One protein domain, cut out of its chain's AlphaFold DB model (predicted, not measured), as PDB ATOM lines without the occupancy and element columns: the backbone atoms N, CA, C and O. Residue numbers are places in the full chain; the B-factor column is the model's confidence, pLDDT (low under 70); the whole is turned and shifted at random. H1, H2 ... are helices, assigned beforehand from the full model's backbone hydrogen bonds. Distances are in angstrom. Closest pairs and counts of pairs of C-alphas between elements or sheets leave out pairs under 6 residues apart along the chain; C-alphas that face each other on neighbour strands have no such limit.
ATOM      1  N   VAL A 172     164.201 207.902 184.494       75.12
ATOM      2  CA  VAL A 172     163.430 206.923 183.744       75.12
ATOM      3  C   VAL A 172     162.046 206.817 184.369       75.12
ATOM      4  O   VAL A 172     161.855 206.294 185.470       75.12
ATOM      5  N   LYS A 173     161.033 207.288 183.639       79.25
ATOM      6  CA  LYS A 173     159.638 207.023 183.996       79.25
ATOM      7  C   LYS A 173     159.361 205.541 183.790       79.25
ATOM      8  O   LYS A 173     159.297 205.065 182.658       79.25
ATOM      9  N   THR A 174     159.181 204.824 184.888       82.81
ATOM     10  CA  THR A 174     158.967 203.380 184.879       82.81
ATOM     11  C   THR A 174     157.911 202.975 185.894       82.81
ATOM     12  O   THR A 174     157.794 203.563 186.966       82.81
ATOM     13  N   ASP A 175     157.119 201.978 185.519       89.25
ATOM     14  CA  ASP A 175     156.190 201.245 186.376       89.25
ATOM     15  C   ASP A 175     156.861 200.041 187.057       89.25
ATOM     16  O   ASP A 175     156.241 199.359 187.869       89.25
ATOM     17  N   TYR A 176     158.128 199.782 186.729       92.00
ATOM     18  CA  TYR A 176     158.904 198.712 187.325       92.00
ATOM     19  C   TYR A 176     159.182 198.980 188.805       92.00
ATOM     20  O   TYR A 176     159.728 200.027 189.171       92.00
ATOM     21  N   TRP A 177     158.872 197.978 189.630       93.06
ATOM     22  CA  TRP A 177     159.175 197.956 191.052       93.06
ATOM     23  C   TRP A 177     160.059 196.754 191.383       93.06
ATOM     24  O   TRP A 177     159.616 195.608 191.305       93.06
ATOM     25  N   ALA A 178     161.313 197.002 191.766       92.75
ATOM     26  CA  ALA A 178     162.298 195.948 192.007       92.75
ATOM     27  C   ALA A 178     161.828 194.942 193.070       92.75
ATOM     28  O   ALA A 178     162.065 193.746 192.931       92.75
ATOM     29  N   ALA A 179     161.110 195.396 194.101       91.31
ATOM     30  CA  ALA A 179     160.612 194.507 195.152       91.31
ATOM     31  C   ALA A 179     159.507 193.538 194.685       91.31
ATOM     32  O   ALA A 179     159.317 192.481 195.300       91.31
ATOM     33  N   ASP A 180     158.814 193.869 193.591       95.69
ATOM     34  CA  ASP A 180     157.765 193.030 193.009       95.69
ATOM     35  C   ASP A 180     158.317 192.016 191.993       95.69
ATOM     36  O   ASP A 180     157.614 191.068 191.641       95.69
ATOM     37  N   ASP A 181     159.570 192.165 191.548       94.56
ATOM     38  CA  ASP A 181     160.193 191.282 190.562       94.56
ATOM     39  C   ASP A 181     160.702 189.976 191.218       94.56
ATOM     40  O   ASP A 181     161.669 189.983 191.993       94.56
ATOM     41  N   PRO A 182     160.080 188.814 190.926       94.75
ATOM     42  CA  PRO A 182     160.461 187.543 191.534       94.75
ATOM     43  C   PRO A 182     161.826 187.023 191.057       94.75
ATOM     44  O   PRO A 182     162.381 186.132 191.707       94.75
ATOM     45  N   ALA A 183     162.385 187.545 189.958       93.75
ATOM     46  CA  ALA A 183     163.678 187.105 189.440       93.75
ATOM     47  C   ALA A 183     164.817 187.377 190.435       93.75
ATOM     48  O   ALA A 183     165.711 186.546 190.575       93.75
ATOM     49  N   TRP A 184     164.745 188.472 191.198       92.44
ATOM     50  CA  TRP A 184     165.739 188.800 192.225       92.44
ATOM     51  C   TRP A 184     165.792 187.766 193.351       92.44
ATOM     52  O   TRP A 184     166.869 187.294 193.717       92.44
ATOM     53  N   ARG A 185     164.623 187.311 193.818       88.69
ATOM     54  CA  ARG A 185     164.523 186.180 194.757       88.69
ATOM     55  C   ARG A 185     165.084 184.895 194.155       88.69
ATOM     56  O   ARG A 185     165.788 184.159 194.841       88.69
ATOM     57  N   GLY A 186     164.823 184.645 192.871       88.19
ATOM     58  CA  GLY A 186     165.395 183.510 192.137       88.19
ATOM     59  C   GLY A 186     166.927 183.526 192.064       88.19
ATOM     60  O   GLY A 186     167.545 182.466 191.994       88.19
ATOM     61  N   LEU A 187     167.535 184.712 192.135       89.75
ATOM     62  CA  LEU A 187     168.984 184.927 192.171       89.75
ATOM     63  C   LEU A 187     169.556 185.012 193.600       89.75
ATOM     64  O   LEU A 187     170.760 185.196 193.761       89.75
ATOM     65  N   GLY A 188     168.721 184.862 194.635       88.38
ATOM     66  CA  GLY A 188     169.141 184.910 196.039       88.38
ATOM     67  C   GLY A 188     169.432 186.316 196.576       88.38
ATOM     68  O   GLY A 188     170.146 186.437 197.569       88.38
ATOM     69  N   VAL A 189     168.910 187.366 195.934       85.25
ATOM     70  CA  VAL A 189     169.126 188.773 196.309       85.25
ATOM     71  C   VAL A 189     167.794 189.494 196.521       85.25
ATOM     72  O   VAL A 189     167.235 190.081 195.607       85.25
ATOM     73  N   ASP A 190     167.252 189.450 197.733       86.50
ATOM     74  CA  ASP A 190     165.925 190.001 198.050       86.50
ATOM     75  C   ASP A 190     165.901 190.908 199.283       86.50
ATOM     76  O   ASP A 190     164.836 191.217 199.821       86.50
ATOM     77  N   THR A 191     167.072 191.377 199.721       84.12
ATOM     78  CA  THR A 191     167.139 192.321 200.834       84.12
ATOM     79  C   THR A 191     166.548 193.675 200.425       84.12
ATOM     80  O   THR A 191     166.784 194.139 199.302       84.12
ATOM     81  N   PRO A 192     165.798 194.352 201.316       79.00
ATOM     82  CA  PRO A 192     165.227 195.667 201.030       79.00
ATOM     83  C   PRO A 192     166.260 196.689 200.542       79.00
ATOM     84  O   PRO A 192     165.970 197.476 199.645       79.00
ATOM     85  N   GLU A 193     167.479 196.652 201.079       79.00
ATOM     86  CA  GLU A 193     168.567 197.569 200.733       79.00
ATOM     87  C   GLU A 193     169.067 197.341 199.303       79.00
ATOM     88  O   GLU A 193     169.282 198.297 198.557       79.00
ATOM     89  N   PHE A 194     169.217 196.077 198.893       84.44
ATOM     90  CA  PHE A 194     169.609 195.743 197.527       84.44
ATOM     91  C   PHE A 194     168.508 196.121 196.533       84.44
ATOM     92  O   PHE A 194     168.782 196.749 195.514       84.44
ATOM     93  N   LEU A 195     167.251 195.801 196.848       88.12
ATOM     94  CA  LEU A 195     166.114 196.105 195.977       88.12
ATOM     95  C   LEU A 195     165.888 197.616 195.843       88.12
ATOM     96  O   LEU A 195     165.616 198.095 194.745       88.12
ATOM     97  N   ALA A 196     166.072 198.387 196.919       80.06
ATOM     98  CA  ALA A 196     166.052 199.848 196.864       80.06
ATOM     99  C   ALA A 196     167.193 200.407 195.996       80.06
ATOM    100  O   ALA A 196     166.977 201.339 195.221       80.06
ATOM    101  N   ARG A 197     168.391 199.811 196.075       81.56
ATOM    102  CA  ARG A 197     169.527 200.160 195.208       81.56
ATOM    103  C   ARG A 197     169.217 199.886 193.733       81.56
ATOM    104  O   ARG A 197     169.443 200.764 192.907       81.56
ATOM    105  N   VAL A 198     168.654 198.724 193.401       88.81
ATOM    106  CA  VAL A 198     168.209 198.406 192.031       88.81
ATOM    107  C   VAL A 198     167.123 199.375 191.567       88.81
ATOM    108  O   VAL A 198     167.191 199.872 190.447       88.81
ATOM    109  N   GLN A 199     166.144 199.687 192.421       90.94
ATOM    110  CA  GLN A 199     165.066 200.618 192.084       90.94
ATOM    111  C   GLN A 199     165.600 202.006 191.726       90.94
ATOM    112  O   GLN A 199     165.131 202.620 190.769       90.94
ATOM    113  N   ARG A 200     166.581 202.493 192.492       83.88
ATOM    114  CA  ARG A 200     167.252 203.762 192.224       83.88
ATOM    115  C   ARG A 200     167.971 203.736 190.873       83.88
ATOM    116  O   ARG A 200     167.753 204.627 190.066       83.88
ATOM    117  N   LEU A 201     168.729 202.679 190.588       86.12
ATOM    118  CA  LEU A 201     169.446 202.537 189.316       86.12
ATOM    119  C   LEU A 201     168.512 202.445 188.112       86.12
ATOM    120  O   LEU A 201     168.788 203.025 187.076       86.12
ATOM    121  N   VAL A 202     167.374 201.769 188.254       88.06
ATOM    122  CA  VAL A 202     166.338 201.742 187.213       88.06
ATOM    123  C   VAL A 202     165.796 203.139 186.912       88.06
ATOM    124  O   VAL A 202     165.409 203.400 185.777       88.06
ATOM    125  N   TYR A 203     165.735 204.014 187.917       80.69
ATOM    126  CA  TYR A 203     165.285 205.396 187.768       80.69
ATOM    127  C   TYR A 203     166.367 206.303 187.167       80.69
ATOM    128  O   TYR A 203     166.031 207.273 186.499       80.69
ATOM    129  N   GLU A 204     167.640 205.995 187.395       75.00
ATOM    130  CA  GLU A 204     168.781 206.801 186.946       75.00
ATOM    131  C   GLU A 204     169.305 206.369 185.560       75.00
ATOM    132  O   GLU A 204     169.742 207.222 184.799       75.00
ATOM    133  N   ASP A 205     169.193 205.085 185.191       79.31
ATOM    134  CA  ASP A 205     169.794 204.521 183.974       79.31
ATOM    135  C   ASP A 205     168.784 203.695 183.127       79.31
ATOM    136  O   ASP A 205     168.355 202.597 183.525       79.31
ATOM    137  N   PRO A 206     168.422 204.165 181.911       81.00
ATOM    138  CA  PRO A 206     167.551 203.437 180.985       81.00
ATOM    139  C   PRO A 206     168.059 202.042 180.587       81.00
ATOM    140  O   PRO A 206     167.246 201.151 180.315       81.00
ATOM    141  N   ALA A 207     169.378 201.829 180.541       81.88
ATOM    142  CA  ALA A 207     169.989 200.564 180.142       81.88
ATOM    143  C   ALA A 207     169.759 199.469 181.191       81.88
ATOM    144  O   ALA A 207     169.523 198.310 180.830       81.88
ATOM    145  N   ILE A 208     169.729 199.824 182.479       86.94
ATOM    146  CA  ILE A 208     169.407 198.887 183.564       86.94
ATOM    147  C   ILE A 208     167.965 198.399 183.424       86.94
ATOM    148  O   ILE A 208     167.717 197.190 183.420       86.94
ATOM    149  N   LEU A 209     167.009 199.313 183.218       89.88
ATOM    150  CA  LEU A 209     165.610 198.940 183.003       89.88
ATOM    151  C   LEU A 209     165.426 198.081 181.744       89.88
ATOM    152  O   LEU A 209     164.689 197.094 181.778       89.88
ATOM    153  N   ALA A 210     166.080 198.437 180.635       85.56
ATOM    154  CA  ALA A 210     166.033 197.652 179.402       85.56
ATOM    155  C   ALA A 210     166.569 196.228 179.618       85.56
ATOM    156  O   ALA A 210     165.924 195.258 179.220       85.56
ATOM    157  N   THR A 211     167.697 196.095 180.319       88.38
ATOM    158  CA  THR A 211     168.321 194.806 180.647       88.38
ATOM    159  C   THR A 211     167.411 193.941 181.524       88.38
ATOM    160  O   THR A 211     167.206 192.759 181.241       88.38
ATOM    161  N   ILE A 212     166.780 194.532 182.543       92.25
ATOM    162  CA  ILE A 212     165.788 193.850 183.389       92.25
ATOM    163  C   ILE A 212     164.579 193.398 182.561       92.25
ATOM    164  O   ILE A 212     164.146 192.253 182.680       92.25
ATOM    165  N   ARG A 213     164.063 194.248 181.661       90.94
ATOM    166  CA  ARG A 213     162.945 193.906 180.760       90.94
ATOM    167  C   ARG A 213     163.277 192.772 179.786       90.94
ATOM    168  O   ARG A 213     162.367 192.092 179.317       90.94
ATOM    169  N   MET A 214     164.558 192.529 179.518       90.62
ATOM    170  CA  MET A 214     165.040 191.368 178.764       90.62
ATOM    171  C   MET A 214     165.190 190.097 179.623       90.62
ATOM    172  O   MET A 214     165.690 189.091 179.124       90.62
ATOM    173  N   ASN A 215     164.755 190.112 180.888       92.50
ATOM    174  CA  ASN A 215     164.950 189.040 181.872       92.50
ATOM    175  C   ASN A 215     166.433 188.698 182.123       92.50
ATOM    176  O   ASN A 215     166.796 187.534 182.303       92.50
ATOM    177  N   ARG A 216     167.306 189.715 182.106       90.12
ATOM    178  CA  ARG A 216     168.758 189.583 182.319       90.12
ATOM    179  C   ARG A 216     169.206 190.136 183.679       90.12
ATOM    180  O   ARG A 216     170.262 190.748 183.800       90.12
ATOM    181  N   GLN A 217     168.424 189.899 184.732       92.06
ATOM    182  CA  GLN A 217     168.718 190.347 186.103       92.06
ATOM    183  C   GLN A 217     170.075 189.833 186.616       92.06
ATOM    184  O   GLN A 217     170.755 190.531 187.365       92.06
ATOM    185  N   ALA A 218     170.508 188.646 186.176       87.06
ATOM    186  CA  ALA A 218     171.816 188.090 186.526       87.06
ATOM    187  C   ALA A 218     172.986 188.953 186.019       87.06
ATOM    188  O   ALA A 218     174.001 189.060 186.704       87.06
ATOM    189  N   ASP A 219     172.831 189.604 184.864       84.00
ATOM    190  CA  ASP A 219     173.870 190.462 184.289       84.00
ATOM    191  C   ASP A 219     173.937 191.806 185.016       84.00
ATOM    192  O   ASP A 219     175.024 192.293 185.319       84.00
ATOM    193  N   VAL A 220     172.777 192.358 185.393       87.56
ATOM    194  CA  VAL A 220     172.699 193.541 186.266       87.56
ATOM    195  C   VAL A 220     173.337 193.246 187.626       87.56
ATOM    196  O   VAL A 220     174.103 194.058 188.135       87.56
ATOM    197  N   LEU A 221     173.080 192.066 188.202       87.25
ATOM    198  CA  LEU A 221     173.700 191.633 189.456       87.25
ATOM    199  C   LEU A 221     175.223 191.479 189.325       87.25
ATOM    200  O   LEU A 221     175.957 191.911 190.212       87.25
ATOM    201  N   ALA A 222     175.701 190.882 188.231       81.94
ATOM    202  CA  ALA A 222     177.130 190.735 187.965       81.94
ATOM    203  C   ALA A 222     177.820 192.098 187.803       81.94
ATOM    204  O   ALA A 222     178.917 192.289 188.330       81.94
ATOM    205  N   TRP A 223     177.162 193.048 187.131       78.81
ATOM    206  CA  TRP A 223     177.647 194.416 186.967       78.81
ATOM    207  C   TRP A 223     177.689 195.190 188.290       78.81
ATOM    208  O   TRP A 223     178.681 195.850 188.591       78.81
ATOM    209  N   LEU A 224     176.653 195.055 189.124       77.31
ATOM    210  CA  LEU A 224     176.557 195.746 190.413       77.31
ATOM    211  C   LEU A 224     177.669 195.380 191.404       77.31
ATOM    212  O   LEU A 224     177.890 196.126 192.370       77.31
ATOM    213  N   GLY A 225     178.316 194.231 191.184       65.25
ATOM    214  CA  GLY A 225     179.275 193.626 192.096       65.25
ATOM    215  C   GLY A 225     178.667 193.302 193.470       65.25
ATOM    216  O   GLY A 225     177.486 193.557 193.733       65.25
ATOM    217  N   PRO A 226     179.461 192.744 194.402       58.53
ATOM    218  CA  PRO A 226     179.051 192.701 195.798       58.53
ATOM    219  C   PRO A 226     178.847 194.139 196.318       58.53
ATOM    220  O   PRO A 226     179.612 195.030 195.937       58.53
ATOM    221  N   PRO A 227     177.843 194.397 197.180       54.38
ATOM    222  CA  PRO A 227     177.677 195.704 197.800       54.38
ATOM    223  C   PRO A 227     178.961 196.073 198.541       54.38
ATOM    224  O   PRO A 227     179.364 195.386 199.479       54.38
ATOM    225  N   GLN A 228     179.623 197.134 198.085       56.03
ATOM    226  CA  GLN A 228     180.768 197.680 198.792       56.03
ATOM    227  C   GLN A 228     180.233 198.488 199.962       56.03
ATOM    228  O   GLN A 228     179.373 199.347 199.773       56.03
ATOM    229  N   LEU A 229     180.686 198.155 201.165       53.38
ATOM    230  CA  LEU A 229     180.300 198.854 202.378       53.38
ATOM    231  C   LEU A 229     181.454 199.752 202.819       53.38
ATOM    232  O   LEU A 229     182.612 199.336 202.754       53.38
ATOM    233  N   ASP A 230     181.142 200.965 203.259       59.06
ATOM    234  CA  ASP A 230     182.094 201.824 203.948       59.06
ATOM    235  C   ASP A 230     182.449 201.230 205.321       59.06
ATOM    236  O   ASP A 230     181.886 200.226 205.771       59.06
ATOM    237  N   GLU A 231     183.391 201.862 206.020       51.78
ATOM    238  CA  GLU A 231     183.826 201.423 207.354       51.78
ATOM    239  C   GLU A 231     182.692 201.414 208.397       51.78
ATOM    240  O   GLU A 231     182.825 200.806 209.460       51.78
ATOM    241  N   SER A 232     181.569 202.071 208.098       57.16
ATOM    242  CA  SER A 232     180.369 202.141 208.934       57.16
ATOM    243  C   SER A 232     179.268 201.166 208.494       57.16
ATOM    244  O   SER A 232     178.206 201.134 209.113       57.16
ATOM    245  N   GLY A 233     179.506 200.347 207.465       47.03
ATOM    246  CA  GLY A 233     178.526 199.399 206.939       47.03
ATOM    247  C   GLY A 233     177.501 200.013 205.980       47.03
ATOM    248  O   GLY A 233     176.512 199.350 205.669       47.03
ATOM    249  N   ASN A 234     177.699 201.249 205.512       55.38
ATOM    250  CA  ASN A 234     176.823 201.890 204.529       55.38
ATOM    251  C   ASN A 234     177.264 201.557 203.107       55.38
ATOM    252  O   ASN A 234     178.449 201.410 202.836       55.38
ATOM    253  N   ILE A 235     176.324 201.495 202.170       48.88
ATOM    254  CA  ILE A 235     176.624 201.202 200.763       48.88
ATOM    255  C   ILE A 235     177.427 202.357 200.137       48.88
ATOM    256  O   ILE A 235     176.961 203.495 200.114       48.88
ATOM    257  N   ILE A 236     178.601 202.048 199.582       54.53
ATOM    258  CA  ILE A 236     179.433 202.968 198.797       54.53
ATOM    259  C   ILE A 236     178.822 203.109 197.386       54.53
ATOM    260  O   ILE A 236     178.491 202.087 196.771       54.53
ATOM    261  N   PRO A 237     178.665 204.334 196.843       49.03
ATOM    262  CA  PRO A 237     178.270 204.545 195.449       49.03
ATOM    263  C   PRO A 237     179.266 203.890 194.479       49.03
ATOM    264  O   PRO A 237     180.471 203.906 194.721       49.03
ATOM    265  N   LEU A 238     178.775 203.302 193.384       50.81
ATOM    266  CA  LEU A 238     179.652 202.712 192.366       50.81
ATOM    267  C   LEU A 238     180.362 203.796 191.537       50.81
ATOM    268  O   LEU A 238     179.806 204.882 191.375       50.81
ATOM    269  N   PRO A 239     181.544 203.493 190.967       43.91
ATOM    270  CA  PRO A 239     182.078 204.262 189.848       43.91
ATOM    271  C   PRO A 239     181.134 204.178 188.634       43.91
ATOM    272  O   PRO A 239     180.425 203.183 188.468       43.91
ATOM    273  N   GLU A 240     181.139 205.219 187.800       43.34
ATOM    274  CA  GLU A 240     180.369 205.294 186.551       43.34
ATOM    275  C   GLU A 240     180.608 204.080 185.636       43.34
ATOM    276  O   GLU A 240     181.688 203.478 185.624       43.34
ATOM    277  N   LEU A 241     179.583 203.720 184.854       40.50
ATOM    278  CA  LEU A 241     179.674 202.744 183.767       40.50
ATOM    279  C   LEU A 241     180.659 203.259 182.714       40.50
ATOM    280  O   LEU A 241     180.294 204.004 181.809       40.50
ATOM    281  N   VAL A 242     181.923 202.853 182.816       36.28
ATOM    282  CA  VAL A 242     182.889 203.086 181.743       36.28
ATOM    283  C   VAL A 242     182.527 202.155 180.578       36.28
ATOM    284  O   VAL A 242     182.811 200.960 180.617       36.28
ATOM    285  N   GLU A 243     181.890 202.760 179.573       38.09
ATOM    286  CA  GLU A 243     181.445 202.242 178.268       38.09
ATOM    287  C   GLU A 243     180.174 201.359 178.222       38.09
ATOM    288  O   GLU A 243     179.969 200.472 179.056       38.09
ATOM    289  N   PRO A 244     179.312 201.545 177.194       40.34
ATOM    290  CA  PRO A 244     178.195 200.646 176.934       40.34
ATOM    291  C   PRO A 244     178.702 199.245 176.573       40.34
ATOM    292  O   PRO A 244     179.599 199.070 175.748       40.34
ATOM    293  N   TRP A 245     178.081 198.229 177.175       37.12
ATOM    294  CA  TRP A 245     178.395 196.822 176.932       37.12
ATOM    295  C   TRP A 245     178.350 196.506 175.423       37.12
ATOM    296  O   TRP A 245     177.349 196.824 174.768       37.12
ATOM    297  N   PRO A 246     179.370 195.836 174.854       34.78
ATOM    298  CA  PRO A 246     179.367 195.448 173.449       34.78
ATOM    299  C   PRO A 246     178.266 194.405 173.234       34.78
ATOM    300  O   PRO A 246     178.415 193.234 173.587       34.78
ATOM    301  N   GLY A 247     177.118 194.841 172.721       37.16
ATOM    302  CA  GLY A 247     175.959 193.971 172.517       37.16
ATOM    303  C   GLY A 247     174.605 194.668 172.401       37.16
ATOM    304  O   GLY A 247     173.633 193.998 172.063       37.16
ATOM    305  N   LEU A 248     174.521 195.977 172.647       34.81
ATOM    306  CA  LEU A 248     173.343 196.782 172.315       34.81
ATOM    307  C   LEU A 248     173.582 197.503 170.977       34.81
ATOM    308  O   LEU A 248     174.199 198.564 170.935       34.81
ATOM    309  N   HIS A 249     173.111 196.883 169.893       36.78
ATOM    310  CA  HIS A 249     172.825 197.524 168.605       36.78
ATOM    311  C   HIS A 249     171.317 197.501 168.369       36.78
ATOM    312  O   HIS A 249     170.695 196.465 168.714       36.78
TER     313      HIS A 249
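AT A GLANCE: This is residues 172 to 249 of the 249 residues of an uncharacterized protein of Corynebacterium canis (UniProt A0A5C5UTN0). Four short helices gather into a small cluster, in which H3 and H4 fold back on each other as a helical hairpin, H2 meets H3 at a corner, and the short H1 lies at the H4 end of the group. A long tail without named elements, residues 225 to 249, leaves H4, runs out to a loop around Ser 232 and folds back to His 249. The printed part has 78 residues with four named helices, in the order H1, H2, H3, H4, and no named strand; the class is all helix, though only 34 of the 78 residues are in named elements. The whole is compact, with a radius of gyration of the C-alphas of 12.6 A and spans of 41 by 29 by 23 A.

IN THESE COORDINATES: Start at Val 172, with its C-alpha at (163.430, 206.923, 183.744), and read on to H1, residues 182 to 186, 6.4 A from first to last C-alpha. Next find C-alpha 192 at (165.227, 195.667, 201.030); there H2 begins, and it runs through residues 192 to 204 over 18.3 A, the longest helix by residues. H3 follows at residues 206 to 213, 10.6 A long. H4 takes residues 217 to 224, 10.4 A long, and ends at C-alpha 224, at (176.557, 195.746, 190.413).

HOW THE PARTS SIT: Look first at H1, which is close to H4 but not clearly touching it; their closest C-alphas, those of Ala 183 and Gln 217, are 6.9 A apart. H1 and H2 are only just apart, at 8.2 A, and H1 and H3 are apart. H2 and H3 only just touch, and only at the corner by their link, with 3 pairs of C-alphas within 8 A; H2 does so with residues 201 to 202 alone. Their closest C-alphas are those of Val 202 and Leu 209, 5.1 A apart, and the helices run opposite ways at a steep tilt of 56 degrees. H3 and H4 touch as a helical hairpin, the closest C-alphas being those of Ile 208 and Val 220 at 6.8 A. They run opposite ways at a shallow tilt of 34.8 degrees, only just short of steep. H2 and H4 are near each other. In H1, H2, H3 and H4 each O i to N i+4 pair is within hydrogen-bond range.

THE WHOLE: The two C-alphas farthest apart, those of Ser 232 and His 249, are 41.3 A apart, and both belong to the tail. The printed part has no cut and ends at His 249, the chain's last residue. The links H1 to H2, H2 to H3 and H3 to H4 are tight. In the B-factor column you will find a mean pLDDT of the printed part of 74.0, with residues 225 to 249 under 70, where the model's confidence is low.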